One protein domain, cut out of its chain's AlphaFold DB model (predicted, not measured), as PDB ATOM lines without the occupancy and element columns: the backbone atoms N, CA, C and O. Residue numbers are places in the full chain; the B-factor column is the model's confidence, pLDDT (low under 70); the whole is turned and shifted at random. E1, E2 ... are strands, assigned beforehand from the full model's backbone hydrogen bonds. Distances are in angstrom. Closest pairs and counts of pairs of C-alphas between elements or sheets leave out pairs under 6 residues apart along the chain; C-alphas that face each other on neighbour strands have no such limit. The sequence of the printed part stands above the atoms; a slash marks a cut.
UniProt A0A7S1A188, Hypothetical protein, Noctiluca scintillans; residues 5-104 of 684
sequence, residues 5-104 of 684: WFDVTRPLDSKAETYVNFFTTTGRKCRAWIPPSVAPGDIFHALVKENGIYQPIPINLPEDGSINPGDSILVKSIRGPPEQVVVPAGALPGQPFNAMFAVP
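What this domain is: This is residues 5 to 104 of the 684 residues of the protein "Hypothetical protein" of Noctiluca scintillans (UniProt A0A7S1A188). A long, strongly twisted sheet, E1 - E4 - E5 - E8, runs through the domain, with a two-strand hairpin at each end: E2 and E3 lie partly face to face with it as a small sandwich, and E6 and E7 sit near the far parts of E5 and E8. The three sheets are antiparallel. The printed part has 100 residues, with eight named strands, E1 to E8 in that order, and no named helix; the class is all strand, though only 49 residues are in named elements. It is only just compact, close to loose, with a radius of gyration of the C-alphas of 14.7 A, and spans 44 by 29 by 24 A.

How they stand to each other: Start at E1, residues 5 to 9, an edge strand whose antiparallel neighbour is E4, residues 43 to 49; look for N 6 and O 46, 2.8 A apart. Next come E2, residues 19 to 23, and E3, residues 29 to 33, a hairpin with N 20 and O 32 at 2.8 A. The closest C-alphas of E3 and E4, those of Ala 32 and Ala 46, are 6.6 A apart. E4 forms a hairpin with E5, residues 52 to 60; N 47 and O 54 are 2.8 A apart. The pairing is staggered: E4 pairs with E1 over residues 43 to 47 and with E5 over 47 to 49. E6, residues 72 to 76, and E7, residues 82 to 86, form a hairpin, with N 73 and O 85 at 2.8 A. E8, residues 96 to 103, is the other edge strand, antiparallel to E5, with N 59 and O 97 at 2.8 A. E1 to E4 to E5 to E8 make one sheet, and with the sheet E2 E3 a sandwich, two sheets face to face, their best planes 25 degrees apart. The closest C-alphas of E7 and E8, those of Val 85 and Ala 99, are 7.1 A apart, while E1 and E8 are apart.

Where its parts are: Find C-alpha 5 at (184.246, 165.965, 207.265), where E1 begins. From C-alpha 43 E4 runs 19.6 A, and E5, the longest strand, runs 25.1 A from C-alpha 52 at (188.818, 155.247, 203.203). E1, E2, E3, E6 and E7 have five residues each. E8 runs 20.0 A and ends at C-alpha 103, (184.023, 156.175, 197.448).

The domain as a whole: The two C-alphas farthest apart are those of Gly 27 and Asp 64, 46.4 A. The printed part has no cut. The link E5 to E6, 11 residues, is long. Mean pLDDT of the printed part is 93.3, and no printed residue is under 70.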
ATOM      1  N   TRP A   5     185.152 165.557 208.338       97.25
ATOM      2  CA  TRP A   5     184.246 165.965 207.265       97.25
ATOM      3  C   TRP A   5     184.878 167.070 206.423       97.25
ATOM      4  O   TRP A   5     185.393 168.044 206.964       97.25
ATOM      5  N   PHE A   6     184.790 166.924 205.104       97.88
ATOM      6  CA  PHE A   6     185.277 167.885 204.125       97.88
ATOM      7  C   PHE A   6     184.135 168.408 203.267       97.88
ATOM      8  O   PHE A   6     183.335 167.629 202.744       97.88
ATOM      9  N   ASP A   7     184.133 169.723 203.082       97.81
ATOM     10  CA  ASP A   7     183.308 170.420 202.108       97.81
ATOM     11  C   ASP A   7     184.013 170.379 200.750       97.81
ATOM     12  O   ASP A   7     185.119 170.895 200.581       97.81
ATOM     13  N   VAL A   8     183.375 169.730 199.781       97.50
ATOM     14  CA  VAL A   8     183.884 169.541 198.423       97.50
ATOM     15  C   VAL A   8     183.011 170.344 197.467       97.50
ATOM     16  O   VAL A   8     181.814 170.096 197.348       97.50
ATOM     17  N   THR A   9     183.598 171.316 196.772       97.25
ATOM     18  CA  THR A   9     182.892 172.097 195.747       97.25
ATOM     19  C   THR A   9     182.879 171.340 194.419       97.25
ATOM     20  O   THR A   9     183.934 170.920 193.938       97.25
ATOM     21  N   ARG A  10     181.714 171.208 193.776       96.12
ATOM     22  CA  ARG A  10     181.610 170.690 192.402       96.12
ATOM     23  C   ARG A  10     182.202 171.714 191.408       96.12
ATOM     24  O   ARG A  10     181.677 172.825 191.337       96.12
ATOM     25  N   PRO A  11     183.223 171.378 190.592       95.12
ATOM     26  CA  PRO A  11     183.756 172.289 189.572       95.12
ATOM     27  C   PRO A  11     182.704 172.676 188.523       95.12
ATOM     28  O   PRO A  11     181.836 171.866 188.189       95.12
ATOM     29  N   LEU A  12     182.783 173.897 187.983       93.69
ATOM     30  CA  LEU A  12     181.769 174.463 187.073       93.69
ATOM     31  C   LEU A  12     181.604 173.685 185.753       93.69
ATOM     32  O   LEU A  12     180.531 173.696 185.153       93.69
ATOM     33  N   ASP A  13     182.666 173.022 185.315       88.62
ATOM     34  CA  ASP A  13     182.815 172.239 184.086       88.62
ATOM     35  C   ASP A  13     182.619 170.723 184.288       88.62
ATOM     36  O   ASP A  13     182.412 169.980 183.325       88.62
ATOM     37  N   SER A  14     182.648 170.256 185.539       89.31
ATOM     38  CA  SER A  14     182.454 168.844 185.883       89.31
ATOM     39  C   SER A  14     181.042 168.348 185.555       89.31
ATOM     40  O   SER A  14     180.060 169.096 185.614       89.31
ATOM     41  N   LYS A  15     180.904 167.049 185.272       91.06
ATOM     42  CA  LYS A  15     179.601 166.377 185.153       91.06
ATOM     43  C   LYS A  15     179.152 165.843 186.519       91.06
ATOM     44  O   LYS A  15     179.941 165.761 187.452       91.06
ATOM     45  N   ALA A  16     177.868 165.521 186.647       92.31
ATOM     46  CA  ALA A  16     177.405 164.721 187.776       92.31
ATOM     47  C   ALA A  16     177.694 163.231 187.516       92.31
ATOM     48  O   ALA A  16     177.977 162.848 186.382       92.31
ATOM     49  N   GLU A  17     177.643 162.414 188.567       90.19
ATOM     50  CA  GLU A  17     178.038 160.996 188.577       90.19
ATOM     51  C   GLU A  17     179.516 160.719 188.216       90.19
ATOM     52  O   GLU A  17     179.893 159.563 188.032       90.19
ATOM     53  N   THR A  18     180.379 161.744 188.175       89.88
ATOM     54  CA  THR A  18     181.843 161.607 188.025       89.88
ATOM     55  C   THR A  18     182.576 161.929 189.331       89.88
ATOM     56  O   THR A  18     181.956 162.325 190.315       89.88
ATOM     57  N   TYR A  19     183.903 161.794 189.358       91.81
ATOM     58  CA  TYR A  19     184.721 162.139 190.525       91.81
ATOM     59  C   TYR A  19     185.315 163.554 190.435       91.81
ATOM     60  O   TYR A  19     185.586 164.061 189.349       91.81
ATOM     61  N   VAL A  20     185.572 164.163 191.591       93.69
ATOM     62  CA  VAL A  20     186.420 165.349 191.772       93.69
ATOM     63  C   VAL A  20     187.505 165.045 192.804       93.69
ATOM     64  O   VAL A  20     187.283 164.303 193.763       93.69
ATOM     65  N   ASN A  21     188.690 165.615 192.601       92.81
ATOM     66  CA  ASN A  21     189.791 165.533 193.553       92.81
ATOM     67  C   ASN A  21     189.682 166.649 194.603       92.81
ATOM     68  O   ASN A  21     189.488 167.810 194.253       92.81
ATOM     69  N   PHE A  22     189.882 166.305 195.872       94.19
ATOM     70  CA  PHE A  22     190.050 167.247 196.979       94.19
ATOM     71  C   PHE A  22     191.284 166.864 197.807       94.19
ATOM     72  O   PHE A  22     191.822 165.766 197.657       94.19
ATOM     73  N   PHE A  23     191.755 167.764 198.667       92.19
ATOM     74  CA  PHE A  23     192.918 167.523 199.522       92.19
ATOM     75  C   PHE A  23     192.499 167.542 200.990       92.19
ATOM     76  O   PHE A  23     191.737 168.414 201.407       92.19
ATOM     77  N   THR A  24     192.993 166.582 201.770       93.00
ATOM     78  CA  THR A  24     192.814 166.588 203.228       93.00
ATOM     79  C   THR A  24     193.650 167.689 203.883       93.00
ATOM     80  O   THR A  24     194.576 168.235 203.281       93.00
ATOM     81  N   THR A  25     193.409 167.948 205.168       90.81
ATOM     82  CA  THR A  25     194.250 168.806 206.021       90.81
ATOM     83  C   THR A  25     195.715 168.352 206.096       90.81
ATOM     84  O   THR A  25     196.600 169.170 206.334       90.81
ATOM     85  N   THR A  26     195.996 167.073 205.824       88.25
ATOM     86  CA  THR A  26     197.356 166.511 205.704       88.25
ATOM     87  C   THR A  26     197.974 166.639 204.305       88.25
ATOM     88  O   THR A  26     199.081 166.154 204.086       88.25
ATOM     89  N   GLY A  27     197.273 167.242 203.339       85.81
ATOM     90  CA  GLY A  27     197.700 167.326 201.939       85.81
ATOM     91  C   GLY A  27     197.488 166.043 201.123       85.81
ATOM     92  O   GLY A  27     197.868 165.997 199.954       85.81
ATOM     93  N   ARG A  28     196.857 164.997 201.680       84.69
ATOM     94  CA  ARG A  28     196.543 163.766 200.933       84.69
ATOM     95  C   ARG A  28     195.440 164.045 199.909       84.69
ATOM     96  O   ARG A  28     194.306 164.352 200.284       84.69
ATOM     97  N   LYS A  29     195.750 163.873 198.622       87.00
ATOM     98  CA  LYS A  29     194.773 163.890 197.521       87.00
ATOM     99  C   LYS A  29     193.775 162.735 197.688       87.00
ATOM    100  O   LYS A  29     194.182 161.590 197.863       87.00
ATOM    101  N   CYS A  30     192.485 163.040 197.634       91.69
ATOM    102  CA  CYS A  30     191.371 162.099 197.757       91.69
ATOM    103  C   CYS A  30     190.341 162.357 196.640       91.69
ATOM    104  O   CYS A  30     190.243 163.475 196.134       91.69
ATOM    105  N   ARG A  31     189.548 161.345 196.266       92.81
ATOM    106  CA  ARG A  31     188.408 161.466 195.339       92.81
ATOM    107  C   ARG A  31     187.087 161.532 196.102       92.81
ATOM    108  O   ARG A  31     186.876 160.760 197.040       92.81
ATOM    109  N   ALA A  32     186.182 162.394 195.648       94.88
ATOM    110  CA  ALA A  32     184.767 162.394 196.007       94.88
ATOM    111  C   ALA A  32     183.920 162.258 194.730       94.88
ATOM    112  O   ALA A  32     184.210 162.890 193.717       94.88
ATOM    113  N   TRP A  33     182.891 161.420 194.762       95.25
ATOM    114  CA  TRP A  33     181.886 161.270 193.713       95.25
ATOM    115  C   TRP A  33     180.869 162.412 193.778       95.25
ATOM    116  O   TRP A  33     180.399 162.767 194.857       95.25
ATOM    117  N   ILE A  34     180.522 162.982 192.628       94.31
ATOM    118  CA  ILE A  34     179.610 164.120 192.493       94.31
ATOM    119  C   ILE A  34     178.169 163.592 192.385       94.31
ATOM    120  O   ILE A  34     177.826 163.001 191.354       94.31
ATOM    121  N   PRO A  35     177.290 163.815 193.381       94.12
ATOM    122  CA  PRO A  35     175.919 163.320 193.319       94.12
ATOM    123  C   PRO A  35     175.101 163.983 192.191       94.12
ATOM    124  O   PRO A  35     175.277 165.179 191.941       94.12
ATOM    125  N   PRO A  36     174.140 163.268 191.565       93.12
ATOM    126  CA  PRO A  36     173.224 163.805 190.549       93.12
ATOM    127  C   PRO A  36     172.536 165.126 190.915       93.12
ATOM    128  O   PRO A  36     172.244 165.935 190.038       93.12
ATOM    129  N   SER A  37     172.268 165.338 192.205       92.81
ATOM    130  CA  SER A  37     171.513 166.473 192.741       92.81
ATOM    131  C   SER A  37     172.336 167.737 193.015       92.81
ATOM    132  O   SER A  37     171.751 168.755 193.365       92.81
ATOM    133  N   VAL A  38     173.667 167.682 192.917       94.50
ATOM    134  CA  VAL A  38     174.571 168.794 193.268       94.50
ATOM    135  C   VAL A  38     174.871 169.605 192.012       94.50
ATOM    136  O   VAL A  38     175.436 169.051 191.067       94.50
ATOM    137  N   ALA A  39     174.518 170.893 191.953       96.12
ATOM    138  CA  ALA A  39     174.754 171.725 190.771       96.12
ATOM    139  C   ALA A  39     176.224 172.200 190.678       96.12
ATOM    140  O   ALA A  39     176.959 172.154 191.666       96.12
ATOM    141  N   PRO A  40     176.721 172.614 189.496       97.06
ATOM    142  CA  PRO A  40     178.090 173.116 189.372       97.06
ATOM    143  C   PRO A  40     178.290 174.373 190.231       97.06
ATOM    144  O   PRO A  40     177.528 175.330 190.114       97.06
ATOM    145  N   GLY A  41     179.323 174.374 191.075       96.62
ATOM    146  CA  GLY A  41     179.581 175.406 192.084       96.62
ATOM    147  C   GLY A  41     179.015 175.105 193.478       96.62
ATOM    148  O   GLY A  41     179.459 175.736 194.437       96.62
ATOM    149  N   ASP A  42     178.103 174.138 193.622       97.75
ATOM    150  CA  ASP A  42     177.567 173.738 194.927       97.75
ATOM    151  C   ASP A  42     178.592 172.943 195.749       97.75
ATOM    152  O   ASP A  42     179.504 172.300 195.217       97.75
ATOM    153  N   ILE A  43     178.403 172.956 197.070       97.50
ATOM    154  CA  ILE A  43     179.181 172.179 198.037       97.50
ATOM    155  C   ILE A  43     178.434 170.887 198.381       97.50
ATOM    156  O   ILE A  43     177.219 170.882 198.574       97.50
ATOM    157  N   PHE A  44     179.183 169.797 198.510       96.62
ATOM    158  CA  PHE A  44     178.726 168.521 199.047       96.62
ATOM    159  C   PHE A  44     179.788 167.934 199.980       96.62
ATOM    160  O   PHE A  44     180.947 168.336 199.943       96.62
ATOM    161  N   HIS A  45     179.402 166.992 200.840       96.94
ATOM    162  CA  HIS A  45     180.271 166.545 201.931       96.94
ATOM    163  C   HIS A  45     180.891 165.169 201.673       96.94
ATOM    164  O   HIS A  45     180.226 164.256 201.176       96.94
ATOM    165  N   ALA A  46     182.145 164.999 202.092       97.12
ATOM    166  CA  ALA A  46     182.836 163.713 202.165       97.12
ATOM    167  C   ALA A  46     183.374 163.472 203.584       97.12
ATOM    168  O   ALA A  46     183.931 164.372 204.208       97.12
ATOM    169  N   LEU A  47     183.219 162.251 204.095       96.94
ATOM    170  CA  LEU A  47     183.737 161.806 205.387       96.94
ATOM    171  C   LEU A  47     185.021 161.004 205.176       96.94
ATOM    172  O   LEU A  47     185.000 159.894 204.639       96.94
ATOM    173  N   VAL A  48     186.133 161.551 205.645       95.50
ATOM    174  CA  VAL A  48     187.457 160.941 205.581       95.50
ATOM    175  C   VAL A  48     187.703 160.125 206.844       95.50
ATOM    176  O   VAL A  48     187.614 160.638 207.959       95.50
ATOM    177  N   LYS A  49     188.031 158.846 206.668       94.00
ATOM    178  CA  LYS A  49     188.446 157.933 207.736       94.00
ATOM    179  C   LYS A  49     189.833 157.369 207.442       94.00
ATOM    180  O   LYS A  49     190.364 157.508 206.338       94.00
ATOM    181  N   GLU A  50     190.395 156.686 208.434       87.94
ATOM    182  CA  GLU A  50     191.642 155.930 208.306       87.94
ATOM    183  C   GLU A  50     191.574 154.906 207.158       87.94
ATOM    184  O   GLU A  50     192.484 154.831 206.338       87.94
ATOM    185  N   ASN A  51     190.451 154.187 207.041       84.00
ATOM    186  CA  ASN A  51     190.255 153.096 206.084       84.00
ATOM    187  C   ASN A  51     189.575 153.495 204.756       84.00
ATOM    188  O   ASN A  51     189.201 152.610 203.986       84.00
ATOM    189  N   GLY A  52     189.381 154.789 204.477       90.75
ATOM    190  CA  GLY A  52     188.818 155.247 203.203       90.75
ATOM    191  C   GLY A  52     188.006 156.538 203.281       90.75
ATOM    192  O   GLY A  52     187.936 157.203 204.315       90.75
ATOM    193  N   ILE A  53     187.377 156.885 202.158       94.12
ATOM    194  CA  ILE A  53     186.485 158.042 202.026       94.12
ATOM    195  C   ILE A  53     185.059 157.529 201.861       94.12
ATOM    196  O   ILE A  53     184.807 156.598 201.096       94.12
ATOM    197  N   TYR A  54     184.125 158.141 202.576       95.38
ATOM    198  CA  TYR A  54     182.715 157.780 202.563       95.38
ATOM    199  C   TYR A  54     181.870 159.001 202.227       95.38
ATOM    200  O   TYR A  54     182.176 160.099 202.685       95.38
ATOM    201  N   GLN A  55     180.780 158.826 201.488       96.00
ATOM    202  CA  GLN A  55     179.857 159.921 201.185       96.00
ATOM    203  C   GLN A  55     178.412 159.581 201.537       96.00
ATOM    204  O   GLN A  55     177.988 158.448 201.300       96.00
ATOM    205  N   PRO A  56     177.652 160.550 202.081       95.38
ATOM    206  CA  PRO A  56     176.216 160.423 202.241       95.38
ATOM    207  C   PRO A  56     175.546 160.517 200.867       95.38
ATOM    208  O   PRO A  56     175.698 161.518 200.166       95.38
ATOM    209  N   ILE A  57     174.784 159.493 200.494       92.88
ATOM    210  CA  ILE A  57     173.880 159.534 199.340       92.88
ATOM    211  C   ILE A  57     172.442 159.512 199.863       92.88
ATOM    212  O   ILE A  57     172.109 158.604 200.635       92.88
ATOM    213  N   PRO A  58     171.588 160.470 199.458       93.25
ATOM    214  CA  PRO A  58     170.182 160.468 199.826       93.25
ATOM    215  C   PRO A  58     169.438 159.356 199.076       93.25
ATOM    216  O   PRO A  58     169.414 159.319 197.846       93.25
ATOM    217  N   ILE A  59     168.806 158.460 199.829       94.06
ATOM    218  CA  ILE A  59     167.934 157.400 199.326       94.06
ATOM    219  C   ILE A  59     166.501 157.769 199.681       94.06
ATOM    220  O   ILE A  59     166.153 157.827 200.859       94.06
ATOM    221  N   ASN A  60     165.668 157.986 198.665       94.44
ATOM    222  CA  ASN A  60     164.234 158.188 198.846       94.44
ATOM    223  C   ASN A  60     163.549 156.837 199.083       94.44
ATOM    224  O   ASN A  60     163.657 155.939 198.245       94.44
ATOM    225  N   LEU A  61     162.828 156.701 200.196       94.69
ATOM    226  CA  LEU A  61     161.936 155.562 200.407       94.69
ATOM    227  C   LEU A  61     160.645 155.731 199.583       94.69
ATOM    228  O   LEU A  61     160.153 156.855 199.475       94.69
ATOM    229  N   PRO A  62     160.056 154.648 199.041       94.56
ATOM    230  CA  PRO A  62     158.731 154.687 198.428       94.56
ATOM    231  C   PRO A  62     157.669 155.275 199.367       94.56
ATOM    232  O   PRO A  62     157.698 155.046 200.576       94.56
ATOM    233  N   GLU A  63     156.713 156.020 198.811       96.56
ATOM    234  CA  GLU A  63     155.594 156.605 199.571       96.56
ATOM    235  C   GLU A  63     154.551 155.560 200.005       96.56
ATOM    236  O   GLU A  63     153.798 155.792 200.947       96.56
ATOM    237  N   ASP A  64     154.512 154.400 199.342       96.00
ATOM    238  CA  ASP A  64     153.520 153.338 199.565       96.00
ATOM    239  C   ASP A  64     153.723 152.533 200.863       96.00
ATOM    240  O   ASP A  64     152.886 151.697 201.206       96.00
ATOM    241  N   GLY A  65     154.816 152.775 201.592       92.44
ATOM    242  CA  GLY A  65     155.147 152.058 202.824       92.44
ATOM    243  C   GLY A  65     155.589 150.607 202.617       92.44
ATOM    244  O   GLY A  65     155.604 149.837 203.575       92.44
ATOM    245  N   SER A  66     155.970 150.221 201.395       95.69
ATOM    246  CA  SER A  66     156.467 148.872 201.073       95.69
ATOM    247  C   SER A  66     157.793 148.500 201.752       95.69
ATOM    248  O   SER A  66     158.150 147.323 201.776       95.69
ATOM    249  N   ILE A  67     158.517 149.482 202.301       96.00
ATOM    250  CA  ILE A  67     159.825 149.330 202.949       96.00
ATOM    251  C   ILE A  67     159.767 149.962 204.347       96.00
ATOM    252  O   ILE A  67     159.404 151.129 204.498       96.00
ATOM    253  N   ASN A  68     160.160 149.195 205.363       95.31
ATOM    254  CA  ASN A  68     160.097 149.551 206.777       95.31
ATOM    255  C   ASN A  68     161.493 149.836 207.363       95.31
ATOM    256  O   ASN A  68     162.504 149.332 206.867       95.31
ATOM    257  N   PRO A  69     161.585 150.586 208.476       96.62
ATOM    258  CA  PRO A  69     162.813 150.681 209.260       96.62
ATOM    259  C   PRO A  69     163.343 149.305 209.688       96.62
ATOM    260  O   PRO A  69     162.618 148.511 210.283       96.62
ATOM    261  N   GLY A  70     164.624 149.048 209.423       95.88
ATOM    262  CA  GLY A  70     165.280 147.754 209.623       95.88
ATOM    263  C   GLY A  70     165.329 146.861 208.377       95.88
ATOM    264  O   GLY A  70     166.151 145.945 208.343       95.88
ATOM    265  N   ASP A  71     164.531 147.140 207.340       96.75
ATOM    266  CA  ASP A  71     164.598 146.392 206.083       96.75
ATOM    267  C   ASP A  71     165.931 146.639 205.363       96.75
ATOM    268  O   ASP A  71     166.547 147.702 205.465       96.75
ATOM    269  N   SER A  72     166.386 145.631 204.618       96.56
ATOM    270  CA  SER A  72     167.618 145.690 203.828       96.56
ATOM    271  C   SER A  72     167.294 145.821 202.344       96.56
ATOM    272  O   SER A  72     166.751 144.897 201.740       96.56
ATOM    273  N   ILE A  73     167.656 146.956 201.753       95.88
ATOM    274  CA  ILE A  73     167.328 147.330 200.374       95.88
ATOM    275  C   ILE A  73     168.581 147.338 199.496       95.88
ATOM    276  O   ILE A  73     169.676 147.620 199.975       95.88
ATOM    277  N   LEU A  74     168.433 147.028 198.206       95.69
ATOM    278  CA  LEU A  74     169.521 147.142 197.233       95.69
ATOM    279  C   LEU A  74     169.500 148.532 196.597       95.69
ATOM    280  O   LEU A  74     168.499 148.933 196.005       95.69
ATOM    281  N   VAL A  75     170.616 149.248 196.699       92.56
ATOM    282  CA  VAL A  75     170.774 150.623 196.215       92.56
ATOM    283  C   VAL A  75     171.943 150.670 195.239       92.56
ATOM    284  O   VAL A  75     172.987 150.086 195.512       92.56
ATOM    285  N   LYS A  76     171.791 151.368 194.104       88.38
ATOM    286  CA  LYS A  76     172.884 151.604 193.142       88.38
ATOM    287  C   LYS A  76     174.068 152.255 193.875       88.38
ATOM    288  O   LYS A  76     173.944 153.393 194.323       88.38
ATOM    289  N   SER A  77     175.190 151.544 194.004       85.75
ATOM    290  CA  SER A  77     176.406 152.104 194.600       85.75
ATOM    291  C   SER A  77     177.073 153.108 193.657       85.75
ATOM    292  O   SER A  77     176.919 153.033 192.436       85.75
ATOM    293  N   ILE A  78     177.921 153.969 194.228       87.00
ATOM    294  CA  ILE A  78     178.961 154.731 193.512       87.00
ATOM    295  C   ILE A  78     179.781 153.809 192.595       87.00
ATOM    296  O   ILE A  78     180.180 154.211 191.508       87.00
ATOM    297  N   ARG A  79     180.011 152.559 193.023       75.94
ATOM    298  CA  ARG A  79     180.856 151.577 192.327       75.94
ATOM    299  C   ARG A  79     180.191 150.895 191.129       75.94
ATOM    300  O   ARG A  79     180.850 150.124 190.447       75.94
ATOM    301  N   GLY A  80     178.894 151.117 190.896       79.06
ATOM    302  CA  GLY A  80     178.115 150.434 189.857       79.06
ATOM    303  C   GLY A  80     177.198 149.327 190.400       79.06
ATOM    304  O   GLY A  80     175.978 149.498 190.327       79.06
ATOM    305  N   PRO A  81     177.721 148.205 190.943       81.50
ATOM    306  CA  PRO A  81     176.897 147.147 191.524       81.50
ATOM    307  C   PRO A  81     175.968 147.658 192.637       81.50
ATOM    308  O   PRO A  81     176.352 148.555 193.391       81.50
ATOM    309  N   PRO A  82     174.754 147.101 192.792       89.62
ATOM    310  CA  PRO A  82     173.905 147.435 193.926       89.62
ATOM    311  C   PRO A  82     174.528 146.964 195.247       89.62
ATOM    312  O   PRO A  82     174.862 145.789 195.395       89.62
ATOM    313  N   GLU A  83     174.639 147.864 196.220       93.25
ATOM    314  CA  GLU A  83     175.037 147.550 197.594       93.25
ATOM    315  C   GLU A  83     173.796 147.422 198.487       93.25
ATOM    316  O   GLU A  83     172.776 148.084 198.271       93.25
ATOM    317  N   GLN A  84     173.875 146.550 199.495       95.62
ATOM    318  CA  GLN A  84     172.794 146.350 200.454       95.62
ATOM    319  C   GLN A  84     172.886 147.384 201.581       95.62
ATOM    320  O   GLN A  84     173.894 147.469 202.280       95.62
ATOM    321  N   VAL A  85     171.813 148.146 201.777       96.06
ATOM    322  CA  VAL A  85     171.699 149.207 202.782       96.06
ATOM    323  C   VAL A  85     170.559 148.873 203.736       96.06
ATOM    324  O   VAL A  85     169.466 148.522 203.296       96.06
ATOM    325  N   VAL A  86     170.791 149.008 205.042       96.75
ATOM    326  CA  VAL A  86     169.742 148.868 206.063       96.75
ATOM    327  C   VAL A  86     169.051 150.213 206.267       96.75
ATOM    328  O   VAL A  86     169.714 151.222 206.520       96.75
ATOM    329  N   VAL A  87     167.722 150.232 206.185       96.69
ATOM    330  CA  VAL A  87     166.912 151.430 206.433       96.69
ATOM    331  C   VAL A  87     166.961 151.779 207.929       96.69
ATOM    332  O   VAL A  87     166.657 150.919 208.761       96.69
ATOM    333  N   PRO A  88     167.347 153.008 208.320       96.56
ATOM    334  CA  PRO A  88     167.554 153.347 209.723       96.56
ATOM    335  C   PRO A  88     166.241 153.396 210.515       96.56
ATOM    336  O   PRO A  88     165.181 153.748 209.995       96.56
ATOM    337  N   ALA A  89     166.334 153.089 211.812       96.00
ATOM    338  CA  ALA A  89     165.222 153.205 212.751       96.00
ATOM    339  C   ALA A  89     164.626 154.627 212.725       96.00
ATOM    340  O   ALA A  89     165.335 155.602 212.965       96.00
ATOM    341  N   GLY A  90     163.322 154.732 212.451       94.12
ATOM    342  CA  GLY A  90     162.600 156.007 212.391       94.12
ATOM    343  C   GLY A  90     162.531 156.677 211.013       94.12
ATOM    344  O   GLY A  90     161.928 157.743 210.918       94.12
ATOM    345  N   ALA A  91     163.084 156.081 209.950       95.56
ATOM    346  CA  ALA A  91     162.807 156.541 208.588       95.56
ATOM    347  C   ALA A  91     161.312 156.371 208.243       95.56
ATOM    348  O   ALA A  91     160.697 155.371 208.614       95.56
ATOM    349  N   LEU A  92     160.731 157.343 207.537       95.44
ATOM    350  CA  LEU A  92     159.323 157.328 207.134       95.44
ATOM    351  C   LEU A  92     159.187 157.142 205.611       95.44
ATOM    352  O   LEU A  92     160.043 157.636 204.871       95.44
ATOM    353  N   PRO A  93     158.112 156.489 205.123       95.75
ATOM    354  CA  PRO A  93     157.796 156.420 203.696       95.75
ATOM    355  C   PRO A  93     157.810 157.806 203.036       95.75
ATOM    356  O   PRO A  93     157.372 158.790 203.635       95.75
ATOM    357  N   GLY A  94     158.351 157.896 201.820       93.12
ATOM    358  CA  GLY A  94     158.517 159.156 201.086       93.12
ATOM    359  C   GLY A  94     159.635 160.087 201.584       93.12
ATOM    360  O   GLY A  94     159.937 161.069 200.907       93.12
ATOM    361  N   GLN A  95     160.276 159.821 202.730       94.00
ATOM    362  CA  GLN A  95     161.381 160.655 203.221       94.00
ATOM    363  C   GLN A  95     162.753 160.130 202.761       94.00
ATOM    364  O   GLN A  95     162.977 158.915 202.743       94.00
ATOM    365  N   PRO A  96     163.701 161.025 202.417       94.94
ATOM    366  CA  PRO A  96     165.079 160.640 202.164       94.94
ATOM    367  C   PRO A  96     165.811 160.294 203.465       94.94
ATOM    368  O   PRO A  96     165.681 160.997 204.469       94.94
ATOM    369  N   PHE A  97     166.677 159.284 203.419       95.38
ATOM    370  CA  PHE A  97     167.724 159.080 204.423       95.38
ATOM    371  C   PHE A  97     169.099 159.003 203.756       95.38
ATOM    372  O   PHE A  97     169.221 158.573 202.613       95.38
ATOM    373  N   ASN A  98     170.149 159.414 204.467       94.81
ATOM    374  CA  ASN A  98     171.517 159.344 203.953       94.81
ATOM    375  C   ASN A  98     172.158 158.002 204.316       94.81
ATOM    376  O   ASN A  98     172.353 157.715 205.499       94.81
ATOM    377  N   ALA A  99     172.549 157.217 203.313       95.12
ATOM    378  CA  ALA A  99     173.441 156.075 203.506       95.12
ATOM    379  C   ALA A  99     174.882 156.446 203.149       95.12
ATOM    380  O   ALA A  99     175.124 157.227 202.230       95.12
ATOM    381  N   MET A 100     175.842 155.885 203.885       94.94
ATOM    382  CA  MET A 100     177.268 156.158 203.697       94.94
ATOM    383  C   MET A 100     177.892 155.121 202.762       94.94
ATOM    384  O   MET A 100     178.141 153.993 203.185       94.94
ATOM    385  N   PHE A 101     178.203 155.513 201.528       94.50
ATOM    386  CA  PHE A 101     178.867 154.651 200.542       94.50
ATOM    387  C   PHE A 101     180.374 154.901 200.510       94.50
ATOM    388  O   PHE A 101     180.815 156.043 200.643       94.50
ATOM    389  N   ALA A 102     181.168 153.844 200.324       92.25
ATOM    390  CA  ALA A 102     182.626 153.934 200.248       92.25
ATOM    391  C   ALA A 102     183.084 154.348 198.840       92.25
ATOM    392  O   ALA A 102     183.055 153.541 197.904       92.25
ATOM    393  N   VAL A 103     183.564 155.584 198.710       91.12
ATOM    394  CA  VAL A 103     184.023 156.175 197.448       91.12
ATOM    395  C   VAL A 103     185.325 155.503 197.002       91.12
ATOM    396  O   VAL A 103     186.298 155.546 197.767       91.12
ATOM    397  N   PRO A 104     185.402 154.927 195.787       85.62
ATOM    398  CA  PRO A 104     186.665 154.479 195.211       85.62
ATOM    399  C   PRO A 104     187.719 155.583 195.283       85.62
ATOM    400  O   PRO A 104     187.516 156.697 194.802       85.62
TER     401      PRO A 104